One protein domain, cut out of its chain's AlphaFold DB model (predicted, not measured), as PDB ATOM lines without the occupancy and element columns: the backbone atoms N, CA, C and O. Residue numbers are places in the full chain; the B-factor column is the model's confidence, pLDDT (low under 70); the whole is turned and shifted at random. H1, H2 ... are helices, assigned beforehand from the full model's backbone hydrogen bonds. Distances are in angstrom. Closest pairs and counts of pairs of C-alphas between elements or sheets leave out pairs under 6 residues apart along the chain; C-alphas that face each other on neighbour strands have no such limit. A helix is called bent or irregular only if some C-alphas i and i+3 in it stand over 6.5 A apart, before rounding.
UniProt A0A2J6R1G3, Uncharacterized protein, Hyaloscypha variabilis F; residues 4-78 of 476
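Overview. This is residues 4 to 78 of the 476 residues of an uncharacterized protein of Hyaloscypha variabilis F (UniProt A0A2J6R1G3). A small compact head of four helices has one long thin arm, residues 4 to 17, sticking out of it with the helix H1 at its far end. In the head the longest helix, H5, has H2 packed on it at a slant and H3 crossing it, while the short H4 packs on H2 at the end of the head far from H1. The printed part has 75 residues with five named helices, in the order H1, H2, H3, H4, H5, and no named strand, and the class is all helix. The whole is loose, with a radius of gyration of the C-alphas of 16.2 A and spans of 55 by 22 by 20 A, and the arm makes the length.

Along the chain. H5, residues 64 to 77, is 20.6 A long and begins at C-alpha 64, (-7.098, -26.013, -50.189), ending at C-alpha 77, (-15.614, -30.643, -31.958). H2 is residues 27 to 33, and H3 is residues 36 to 45, 14.2 A long. H4, residues 55 to 60, is irregular: C-alphas 56 and 59 are 7.6 A apart, and its line is a rough one. H1, residues 4 to 14, is 15.8 A long and begins at C-alpha 4, (-4.842, -54.753, -11.732).

Arrangement. H5 touches H2, closest at the C-alphas of Leu 29 and Ala 70, 4.8 A apart; they run the same way at a shallow tilt of 33 degrees, only just short of steep. H5 also touches H3, closest at the C-alphas of Cys 43 and Cys 71, 5.2 A apart, at a steep tilt of 60 degrees, opposite ways. H2 and H3 are close but not clearly touching, with the C-alphas of Phe 32 and Ala 39 closest at 5.5 A, and stand about perpendicular at 78 degrees. H4 touches H2, closest at the C-alphas of Cys 28 and Cys 60, 5.8 A apart; they run opposite ways at 37 degrees, only just a steep tilt. H4 and H5 are close but not clearly touching, with the C-alphas of Cys 60 and Ile 67 closest at 6.6 A. H1 is apart from H2, H3, H4 and H5. In H1 and H2 every O i to N i+4 pair is within hydrogen-bond range; the count is 4 of 6 in H3, 8 of 10 in H5 and 0 of 2 in H4, where 2 of 3 O i to N i+3 pairs are within range.

Size, cuts and confidence. The two C-alphas farthest apart, those of Arg 4 and Thr 55, are 55.1 A apart. Without residues 4 to 17, which stand free, the body of 61 residues spans 32 by 20 by 19 A. The link from H1 to H2, 12 residues, is long; those from H2 to H3 and from H4 to H5 are tight, and that from H3 to H4 is short. The printed part has no cut. Its mean pLDDT is 82.7, with residues 4 to 21 and 76 to 78 under 70.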
ATOM      1  N   ARG A   4      -5.850 -55.692 -11.226       63.25
ATOM      2  CA  ARG A   4      -4.842 -54.753 -11.732       63.25
ATOM      3  C   ARG A   4      -4.696 -54.747 -13.256       63.25
ATOM      4  O   ARG A   4      -4.246 -53.748 -13.799       63.25
ATOM      5  N   PHE A   5      -5.105 -55.809 -13.955       67.25
ATOM      6  CA  PHE A   5      -5.025 -55.848 -15.422       67.25
ATOM      7  C   PHE A   5      -6.146 -55.025 -16.083       67.25
ATOM      8  O   PHE A   5      -5.923 -54.391 -17.107       67.25
ATOM      9  N   LEU A   6      -7.328 -54.961 -15.454       67.12
ATOM     10  CA  LEU A   6      -8.458 -54.138 -15.913       67.12
ATOM     11  C   LEU A   6      -8.209 -52.637 -15.712       67.12
ATOM     12  O   LEU A   6      -8.630 -51.832 -16.536       67.12
ATOM     13  N   GLN A   7      -7.480 -52.260 -14.661       65.12
ATOM     14  CA  GLN A   7      -7.168 -50.858 -14.381       65.12
ATOM     15  C   GLN A   7      -6.131 -50.289 -15.364       65.12
ATOM     16  O   GLN A   7      -6.274 -49.157 -15.811       65.12
ATOM     17  N   VAL A   8      -5.148 -51.104 -15.771       65.44
ATOM     18  CA  VAL A   8      -4.142 -50.724 -16.778       65.44
ATOM     19  C   VAL A   8      -4.750 -50.665 -18.186       65.44
ATOM     20  O   VAL A   8      -4.434 -49.751 -18.944       65.44
ATOM     21  N   LEU A   9      -5.680 -51.569 -18.524       67.50
ATOM     22  CA  LEU A   9      -6.403 -51.502 -19.803       67.50
ATOM     23  C   LEU A   9      -7.323 -50.269 -19.889       67.50
ATOM     24  O   LEU A   9      -7.433 -49.673 -20.957       67.50
ATOM     25  N   GLY A  10      -7.940 -49.863 -18.773       60.25
ATOM     26  CA  GLY A  10      -8.776 -48.660 -18.702       60.25
ATOM     27  C   GLY A  10      -7.991 -47.365 -18.930       60.25
ATOM     28  O   GLY A  10      -8.451 -46.491 -19.658       60.25
ATOM     29  N   THR A  11      -6.775 -47.259 -18.388       53.00
ATOM     30  CA  THR A  11      -5.897 -46.099 -18.622       53.00
ATOM     31  C   THR A  11      -5.282 -46.076 -20.019       53.00
ATOM     32  O   THR A  11      -5.081 -45.000 -20.570       53.00
ATOM     33  N   ILE A  12      -5.023 -47.240 -20.625       53.34
ATOM     34  CA  ILE A  12      -4.489 -47.306 -21.995       53.34
ATOM     35  C   ILE A  12      -5.580 -46.979 -23.027       53.34
ATOM     36  O   ILE A  12      -5.279 -46.318 -24.013       53.34
ATOM     37  N   LEU A  13      -6.852 -47.341 -22.795       52.84
ATOM     38  CA  LEU A  13      -7.948 -46.896 -23.670       52.84
ATOM     39  C   LEU A  13      -8.262 -45.395 -23.541       52.84
ATOM     40  O   LEU A  13      -8.716 -44.803 -24.514       52.84
ATOM     41  N   ALA A  14      -7.996 -44.773 -22.387       50.62
ATOM     42  CA  ALA A  14      -8.185 -43.332 -22.195       50.62
ATOM     43  C   ALA A  14      -7.081 -42.478 -22.851       50.62
ATOM     44  O   ALA A  14      -7.331 -41.334 -23.207       50.62
ATOM     45  N   PHE A  15      -5.882 -43.031 -23.063       44.81
ATOM     46  CA  PHE A  15      -4.754 -42.311 -23.676       44.81
ATOM     47  C   PHE A  15      -4.721 -42.364 -25.215       44.81
ATOM     48  O   PHE A  15      -3.880 -41.717 -25.830       44.81
ATOM     49  N   VAL A  16      -5.609 -43.134 -25.857       47.59
ATOM     50  CA  VAL A  16      -5.559 -43.387 -27.313       47.59
ATOM     51  C   VAL A  16      -6.429 -42.423 -28.141       47.59
ATOM     52  O   VAL A  16      -6.352 -42.463 -29.363       47.59
ATOM     53  N   PHE A  17      -7.211 -41.513 -27.547       47.62
ATOM     54  CA  PHE A  17      -8.163 -40.704 -28.332       47.62
ATOM     55  C   PHE A  17      -8.288 -39.229 -27.941       47.62
ATOM     56  O   PHE A  17      -9.375 -38.667 -27.973       47.62
ATOM     57  N   GLU A  18      -7.170 -38.564 -27.660       48.16
ATOM     58  CA  GLU A  18      -7.165 -37.097 -27.617       48.16
ATOM     59  C   GLU A  18      -5.883 -36.534 -28.235       48.16
ATOM     60  O   GLU A  18      -5.127 -35.785 -27.631       48.16
ATOM     61  N   VAL A  19      -5.630 -36.904 -29.497       49.34
ATOM     62  CA  VAL A  19      -4.874 -36.003 -30.373       49.34
ATOM     63  C   VAL A  19      -5.823 -34.846 -30.655       49.34
ATOM     64  O   VAL A  19      -6.612 -34.897 -31.600       49.34
ATOM     65  N   VAL A  20      -5.809 -33.835 -29.783       60.53
ATOM     66  CA  VAL A  20      -6.370 -32.529 -30.116       60.53
ATOM     67  C   VAL A  20      -5.551 -32.068 -31.307       60.53
ATOM     68  O   VAL A  20      -4.393 -31.689 -31.162       60.53
ATOM     69  N   ALA A  21      -6.095 -32.231 -32.511       66.69
ATOM     70  CA  ALA A  21      -5.484 -31.645 -33.684       66.69
ATOM     71  C   ALA A  21      -5.389 -30.147 -33.394       66.69
ATOM     72  O   ALA A  21      -6.422 -29.497 -33.232       66.69
ATOM     73  N   THR A  22      -4.170 -29.627 -33.242       82.75
ATOM     74  CA  THR A  22      -3.951 -28.194 -33.089       82.75
ATOM     75  C   THR A  22      -4.468 -27.541 -34.358       82.75
ATOM     76  O   THR A  22      -3.974 -27.771 -35.464       82.75
ATOM     77  N   CYS A  23      -5.575 -26.832 -34.204       88.88
ATOM     78  CA  CYS A  23      -6.308 -26.234 -35.294       88.88
ATOM     79  C   CYS A  23      -5.818 -24.815 -35.482       88.88
ATOM     80  O   CYS A  23      -6.002 -23.989 -34.594       88.88
ATOM     81  N   ASN A  24      -5.222 -24.531 -36.641       85.94
ATOM     82  CA  ASN A  24      -4.797 -23.176 -36.967       85.94
ATOM     83  C   ASN A  24      -6.017 -22.245 -36.919       85.94
ATOM     84  O   ASN A  24      -6.954 -22.413 -37.703       85.94
ATOM     85  N   GLN A  25      -5.992 -21.271 -36.004       88.81
ATOM     86  CA  GLN A  25      -7.027 -20.252 -35.751       88.81
ATOM     87  C   GLN A  25      -7.113 -19.212 -36.881       88.81
ATOM     88  O   GLN A  25      -7.141 -18.002 -36.664       88.81
ATOM     89  N   ASP A  26      -7.132 -19.666 -38.129       93.50
ATOM     90  CA  ASP A  26      -7.161 -18.776 -39.273       93.50
ATOM     91  C   ASP A  26      -8.578 -18.296 -39.620       93.50
ATOM     92  O   ASP A  26      -9.602 -18.818 -39.169       93.50
ATOM     93  N   ASN A  27      -8.649 -17.266 -40.468       94.00
ATOM     94  CA  ASN A  27      -9.922 -16.712 -40.935       94.00
ATOM     95  C   ASN A  27     -10.804 -17.759 -41.643       94.00
ATOM     96  O   ASN A  27     -12.021 -17.576 -41.712       94.00
ATOM     97  N   CYS A  28     -10.221 -18.854 -42.147       95.00
ATOM     98  CA  CYS A  28     -10.976 -19.965 -42.711       95.00
ATOM     99  C   CYS A  28     -11.609 -20.824 -41.624       95.00
ATOM    100  O   CYS A  28     -12.804 -21.090 -41.716       95.00
ATOM    101  N   LEU A  29     -10.872 -21.200 -40.576       95.75
ATOM    102  CA  LEU A  29     -11.434 -21.928 -39.442       95.75
ATOM    103  C   LEU A  29     -12.595 -21.147 -38.817       95.75
ATOM    104  O   LEU A  29     -13.684 -21.701 -38.679       95.75
ATOM    105  N   ARG A  30     -12.427 -19.843 -38.570       95.81
ATOM    106  CA  ARG A  30     -13.493 -18.998 -37.996       95.81
ATOM    107  C   ARG A  30     -14.751 -18.970 -38.870       95.81
ATOM    108  O   ARG A  30     -15.863 -19.079 -38.362       95.81
ATOM    109  N   ALA A  31     -14.596 -18.896 -40.194       96.38
ATOM    110  CA  ALA A  31     -15.731 -18.950 -41.119       96.38
ATOM    111  C   ALA A  31     -16.450 -20.315 -41.105       96.38
ATOM    112  O   ALA A  31     -17.668 -20.384 -41.294       96.38
ATOM    113  N   PHE A  32     -15.703 -21.401 -40.888       96.50
ATOM    114  CA  PHE A  32     -16.227 -22.762 -40.775       96.50
ATOM    115  C   PHE A  32     -16.930 -22.994 -39.429       96.50
ATOM    116  O   PHE A  32     -17.988 -23.623 -39.401       96.50
ATOM    117  N   GLU A  33     -16.413 -22.435 -38.337       96.06
ATOM    118  CA  GLU A  33     -17.028 -22.469 -37.005       96.06
ATOM    119  C   GLU A  33     -18.337 -21.671 -36.953       96.06
ATOM    120  O   GLU A  33     -19.366 -22.206 -36.526       96.06
ATOM    121  N   ASP A  34     -18.349 -20.451 -37.504       96.94
ATOM    122  CA  ASP A  34     -19.538 -19.588 -37.604       96.94
ATOM    123  C   ASP A  34     -20.705 -20.260 -38.345       96.94
ATOM    124  O   ASP A  34     -21.879 -19.899 -38.181       96.94
ATOM    125  N   LYS A  35     -20.385 -21.232 -39.206       97.19
ATOM    126  CA  LYS A  35     -21.321 -21.968 -40.056       97.19
ATOM    127  C   LYS A  35     -21.238 -23.481 -39.851       97.19
ATOM    128  O   LYS A  35     -21.584 -24.223 -40.772       97.19
ATOM    129  N   SER A  36     -20.875 -23.938 -38.651       95.69
ATOM    130  CA  SER A  36     -20.599 -25.346 -38.301       95.69
ATOM    131  C   SER A  36     -21.616 -26.371 -38.835       95.69
ATOM    132  O   SER A  36     -21.230 -27.404 -39.388       95.69
ATOM    133  N   ALA A  37     -22.920 -26.080 -38.779       94.50
ATOM    134  CA  ALA A  37     -23.966 -26.963 -39.314       94.50
ATOM    135  C   ALA A  37     -23.882 -27.157 -40.846       94.50
ATOM    136  O   ALA A  37     -24.010 -28.269 -41.357       94.50
ATOM    137  N   THR A  38     -23.636 -26.087 -41.603       96.00
ATOM    138  CA  THR A  38     -23.437 -26.157 -43.065       96.00
ATOM    139  C   THR A  38     -22.002 -26.515 -43.456       96.00
ATOM    140  O   THR A  38     -21.766 -27.007 -44.556       96.00
ATOM    141  N   ALA A  39     -21.043 -26.279 -42.565       96.56
ATOM    142  CA  ALA A  39     -19.640 -26.596 -42.771       96.56
ATOM    143  C   ALA A  39     -19.373 -28.092 -42.591       96.56
ATOM    144  O   ALA A  39     -18.697 -28.683 -43.423       96.56
ATOM    145  N   SER A  40     -19.988 -28.744 -41.602       95.88
ATOM    146  CA  SER A  40     -19.898 -30.200 -41.409       95.88
ATOM    147  C   SER A  40     -20.381 -31.000 -42.628       95.88
ATOM    148  O   SER A  40     -19.708 -31.936 -43.064       95.88
ATOM    149  N   SER A  41     -21.499 -30.596 -43.241       95.06
ATOM    150  CA  SER A  41     -22.008 -31.225 -44.471       95.06
ATOM    151  C   SER A  41     -21.089 -30.989 -45.673       95.06
ATOM    152  O   SER A  41     -20.829 -31.921 -46.434       95.06
ATOM    153  N   PHE A  42     -20.531 -29.784 -45.814       95.94
ATOM    154  CA  PHE A  42     -19.518 -29.500 -46.829       95.94
ATOM    155  C   PHE A  42     -18.246 -30.341 -46.621       95.94
ATOM    156  O   PHE A  42     -17.803 -31.019 -47.549       95.94
ATOM    157  N   CYS A  43     -17.710 -30.381 -45.400       95.94
ATOM    158  CA  CYS A  43     -16.496 -31.115 -45.045       95.94
ATOM    159  C   CYS A  43     -16.599 -32.621 -45.291       95.94
ATOM    160  O   CYS A  43     -15.627 -33.232 -45.727       95.94
ATOM    161  N   ALA A  44     -17.782 -33.219 -45.121       95.06
ATOM    162  CA  ALA A  44     -18.009 -34.622 -45.474       95.06
ATOM    163  C   ALA A  44     -17.788 -34.900 -46.977       95.06
ATOM    164  O   ALA A  44     -17.326 -35.980 -47.369       95.06
ATOM    165  N   THR A  45     -18.094 -33.912 -47.825       94.38
ATOM    166  CA  THR A  45     -17.981 -34.001 -49.291       94.38
ATOM    167  C   THR A  45     -16.690 -33.414 -49.855       94.38
ATOM    168  O   THR A  45     -16.356 -33.695 -51.005       94.38
ATOM    169  N   TRP A  46     -15.940 -32.645 -49.065       93.94
ATOM    170  CA  TRP A  46     -14.689 -32.039 -49.501       93.94
ATOM    171  C   TRP A  46     -13.662 -33.121 -49.865       93.94
ATOM    172  O   TRP A  46     -13.393 -34.053 -49.102       93.94
ATOM    173  N   ARG A  47     -13.116 -33.020 -51.081       92.31
ATOM    174  CA  ARG A  47     -12.064 -33.902 -51.625       92.31
ATOM    175  C   ARG A  47     -10.900 -33.108 -52.233       92.31
ATOM    176  O   ARG A  47     -10.070 -33.682 -52.931       92.31
ATOM    177  N   GLY A  48     -10.843 -31.797 -51.981       87.25
ATOM    178  CA  GLY A  48      -9.824 -30.893 -52.516       87.25
ATOM    179  C   GLY A  48     -10.335 -29.907 -53.575       87.25
ATOM    180  O   GLY A  48     -11.537 -29.755 -53.795       87.25
ATOM    181  N   ALA A  49      -9.372 -29.226 -54.207       72.94
ATOM    182  CA  ALA A  49      -9.454 -27.907 -54.853       72.94
ATOM    183  C   ALA A  49     -10.481 -27.700 -55.990       72.94
ATOM    184  O   ALA A  49     -10.568 -26.600 -56.527       72.94
ATOM    185  N   THR A  50     -11.250 -28.712 -56.387       72.81
ATOM    186  CA  THR A  50     -12.165 -28.634 -57.540       72.81
ATOM    187  C   THR A  50     -13.636 -28.468 -57.167       72.81
ATOM    188  O   THR A  50     -14.477 -28.335 -58.056       72.81
ATOM    189  N   THR A  51     -13.977 -28.451 -55.877       75.69
ATOM    190  CA  THR A  51     -15.374 -28.288 -55.444       75.69
ATOM    191  C   THR A  51     -15.720 -26.807 -55.328       75.69
ATOM    192  O   THR A  51     -14.963 -26.043 -54.731       75.69
ATOM    193  N   ALA A  52     -16.871 -26.398 -55.871       91.12
ATOM    194  CA  ALA A  52     -17.389 -25.047 -55.676       91.12
ATOM    195  C   ALA A  52     -17.488 -24.745 -54.172       91.12
ATOM    196  O   ALA A  52     -18.164 -25.460 -53.428       91.12
ATOM    197  N   LEU A  53     -16.781 -23.705 -53.729       94.50
ATOM    198  CA  LEU A  53     -16.765 -23.310 -52.327       94.50
ATOM    199  C   LEU A  53     -18.073 -22.601 -51.956       94.50
ATOM    200  O   LEU A  53     -18.548 -21.758 -52.722       94.50
ATOM    201  N   PRO A  54     -18.651 -22.897 -50.781       95.19
ATOM    202  CA  PRO A  54     -19.754 -22.126 -50.237       95.19
ATOM    203  C   PRO A  54     -19.378 -20.650 -50.109       95.19
ATOM    204  O   PRO A  54     -18.228 -20.322 -49.824       95.19
ATOM    205  N   THR A  55     -20.352 -19.745 -50.235       96.44
ATOM    206  CA  THR A  55     -20.102 -18.294 -50.171       96.44
ATOM    207  C   THR A  55     -19.381 -17.873 -48.885       96.44
ATOM    208  O   THR A  55     -18.524 -16.992 -48.933       96.44
ATOM    209  N   TYR A  56     -19.662 -18.535 -47.756       95.12
ATOM    210  CA  TYR A  56     -18.995 -18.267 -46.475       95.12
ATOM    211  C   TYR A  56     -17.510 -18.673 -46.458       95.12
ATOM    212  O   TYR A  56     -16.746 -18.115 -45.686       95.12
ATOM    213  N   ALA A  57     -17.088 -19.593 -47.331       94.94
ATOM    214  CA  ALA A  57     -15.709 -20.067 -47.466       94.94
ATOM    215  C   ALA A  57     -14.983 -19.448 -48.678       94.94
ATOM    216  O   ALA A  57     -13.906 -19.900 -49.062       94.94
ATOM    217  N   SER A  58     -15.557 -18.417 -49.308       94.31
ATOM    218  CA  SER A  58     -14.982 -17.782 -50.507       94.31
ATOM    219  C   SER A  58     -13.598 -17.161 -50.260       94.31
ATOM    220  O   SER A  58     -12.732 -17.235 -51.136       94.31
ATOM    221  N   GLY A  59     -13.345 -16.658 -49.046       91.12
ATOM    222  CA  GLY A  59     -12.031 -16.164 -48.609       91.12
ATOM    223  C   GLY A  59     -10.940 -17.243 -48.518       91.12
ATOM    224  O   GLY A  59      -9.763 -16.915 -48.432       91.12
ATOM    225  N   CYS A  60     -11.314 -18.523 -48.596       94.00
ATOM    226  CA  CYS A  60     -10.410 -19.674 -48.520       94.00
ATOM    227  C   CYS A  60     -10.040 -20.253 -49.892       94.00
ATOM    228  O   CYS A  60      -9.351 -21.269 -49.972       94.00
ATOM    229  N   SER A  61     -10.520 -19.641 -50.979       89.50
ATOM    230  CA  SER A  61     -10.513 -20.228 -52.327       89.50
ATOM    231  C   SER A  61      -9.142 -20.571 -52.897       89.50
ATOM    232  O   SER A  61      -9.033 -21.512 -53.681       89.50
ATOM    233  N   TYR A  62      -8.091 -19.885 -52.458       87.06
ATOM    234  CA  TYR A  62      -6.727 -20.119 -52.932       87.06
ATOM    235  C   TYR A  62      -5.929 -21.086 -52.049       87.06
ATOM    236  O   TYR A  62      -4.766 -21.351 -52.336       87.06
ATOM    237  N   LEU A  63      -6.531 -21.619 -50.974       93.31
ATOM    238  CA  LEU A  63      -5.816 -22.355 -49.924       93.31
ATOM    239  C   LEU A  63      -6.520 -23.682 -49.564       93.31
ATOM    240  O   LEU A  63      -7.065 -23.824 -48.466       93.31
ATOM    241  N   PRO A  64      -6.488 -24.702 -50.450       93.56
ATOM    242  CA  PRO A  64      -7.098 -26.013 -50.189       93.56
ATOM    243  C   PRO A  64      -6.583 -26.713 -48.925       93.56
ATOM    244  O   PRO A  64      -7.322 -27.469 -48.290       93.56
ATOM    245  N   SER A  65      -5.322 -26.469 -48.555       92.94
ATOM    246  CA  SER A  65      -4.717 -26.956 -47.312       92.94
ATOM    247  C   SER A  65      -5.426 -26.405 -46.072       92.94
ATOM    248  O   SER A  65      -5.756 -27.178 -45.175       92.94
ATOM    249  N   ARG A  66      -5.758 -25.107 -46.052       93.00
ATOM    250  CA  ARG A  66      -6.483 -24.466 -44.941       93.00
ATOM    251  C   ARG A  66      -7.919 -24.961 -44.819       93.00
ATOM    252  O   ARG A  66      -8.373 -25.247 -43.722       93.00
ATOM    253  N   ILE A  67      -8.608 -25.171 -45.944       95.19
ATOM    254  CA  ILE A  67      -9.953 -25.775 -45.945       95.19
ATOM    255  C   ILE A  67      -9.909 -27.201 -45.376       95.19
ATOM    256  O   ILE A  67     -10.777 -27.598 -44.603       95.19
ATOM    257  N   SER A  68      -8.879 -27.971 -45.733       94.38
ATOM    258  CA  SER A  68      -8.718 -29.347 -45.249       94.38
ATOM    259  C   SER A  68      -8.375 -29.390 -43.754       94.38
ATOM    260  O   SER A  68      -8.880 -30.256 -43.037       94.38
ATOM    261  N   SER A  69      -7.581 -28.428 -43.270       93.88
ATOM    262  CA  SER A  69      -7.313 -28.216 -41.842       93.88
ATOM    263  C   SER A  69      -8.598 -27.850 -41.086       93.88
ATOM    264  O   SER A  69      -8.999 -28.589 -40.189       93.88
ATOM    265  N   ALA A  70      -9.337 -26.828 -41.535       95.12
ATOM    266  CA  ALA A  70     -10.600 -26.410 -40.920       95.12
ATOM    267  C   ALA A  70     -11.644 -27.542 -40.855       95.12
ATOM    268  O   ALA A  70     -12.327 -27.724 -39.846       95.12
ATOM    269  N   CYS A  71     -11.738 -28.362 -41.905       95.06
ATOM    270  CA  CYS A  71     -12.620 -29.527 -41.907       95.06
ATOM    271  C   CYS A  71     -12.201 -30.633 -40.935       95.06
ATOM    272  O   CYS A  71     -13.067 -31.300 -40.368       95.06
ATOM    273  N   SER A  72     -10.899 -30.818 -40.723       94.31
ATOM    274  CA  SER A  72     -10.384 -31.765 -39.728       94.31
ATOM    275  C   SER A  72     -10.723 -31.297 -38.307       94.31
ATOM    276  O   SER A  72     -11.089 -32.106 -37.459       94.31
ATOM    277  N   CYS A  73     -10.712 -29.984 -38.082       93.69
ATOM    278  CA  CYS A  73     -11.020 -29.346 -36.802       93.69
ATOM    279  C   CYS A  73     -12.492 -29.448 -36.394       93.69
ATOM    280  O   CYS A  73     -12.811 -29.791 -35.253       93.69
ATOM    281  N   LEU A  74     -13.413 -29.233 -37.337       92.94
ATOM    282  CA  LEU A  74     -14.847 -29.351 -37.063       92.94
ATOM    283  C   LEU A  74     -15.289 -30.781 -36.713       92.94
ATOM    284  O   LEU A  74     -16.238 -30.964 -35.943       92.94
ATOM    285  N   ALA A  75     -14.625 -31.797 -37.272       79.50
ATOM    286  CA  ALA A  75     -14.948 -33.197 -36.998       79.50
ATOM    287  C   ALA A  75     -14.674 -33.569 -35.529       79.50
ATOM    288  O   ALA A  75     -15.457 -34.307 -34.926       79.50
ATOM    289  N   THR A  76     -13.622 -33.002 -34.936       69.31
ATOM    290  CA  THR A  76     -13.238 -33.234 -33.536       69.31
ATOM    291  C   THR A  76     -14.231 -32.598 -32.561       69.31
ATOM    292  O   THR A  76     -14.643 -33.238 -31.593       69.31
ATOM    293  N   ALA A  77     -14.715 -31.384 -32.850       61.06
ATOM    294  CA  ALA A  77     -15.614 -30.643 -31.958       61.06
ATOM    295  C   ALA A  77     -16.985 -31.319 -31.738       61.06
ATOM    296  O   ALA A  77     -17.629 -31.116 -30.709       61.06
ATOM    297  N   THR A  78     -17.443 -32.151 -32.680       59.34
ATOM    298  CA  THR A  78     -18.790 -32.748 -32.616       59.34
ATOM    299  C   THR A  78     -18.877 -33.939 -31.645       59.34
ATOM    300  O   THR A  78     -19.962 -34.232 -31.147       59.34
TER     301      THR A  78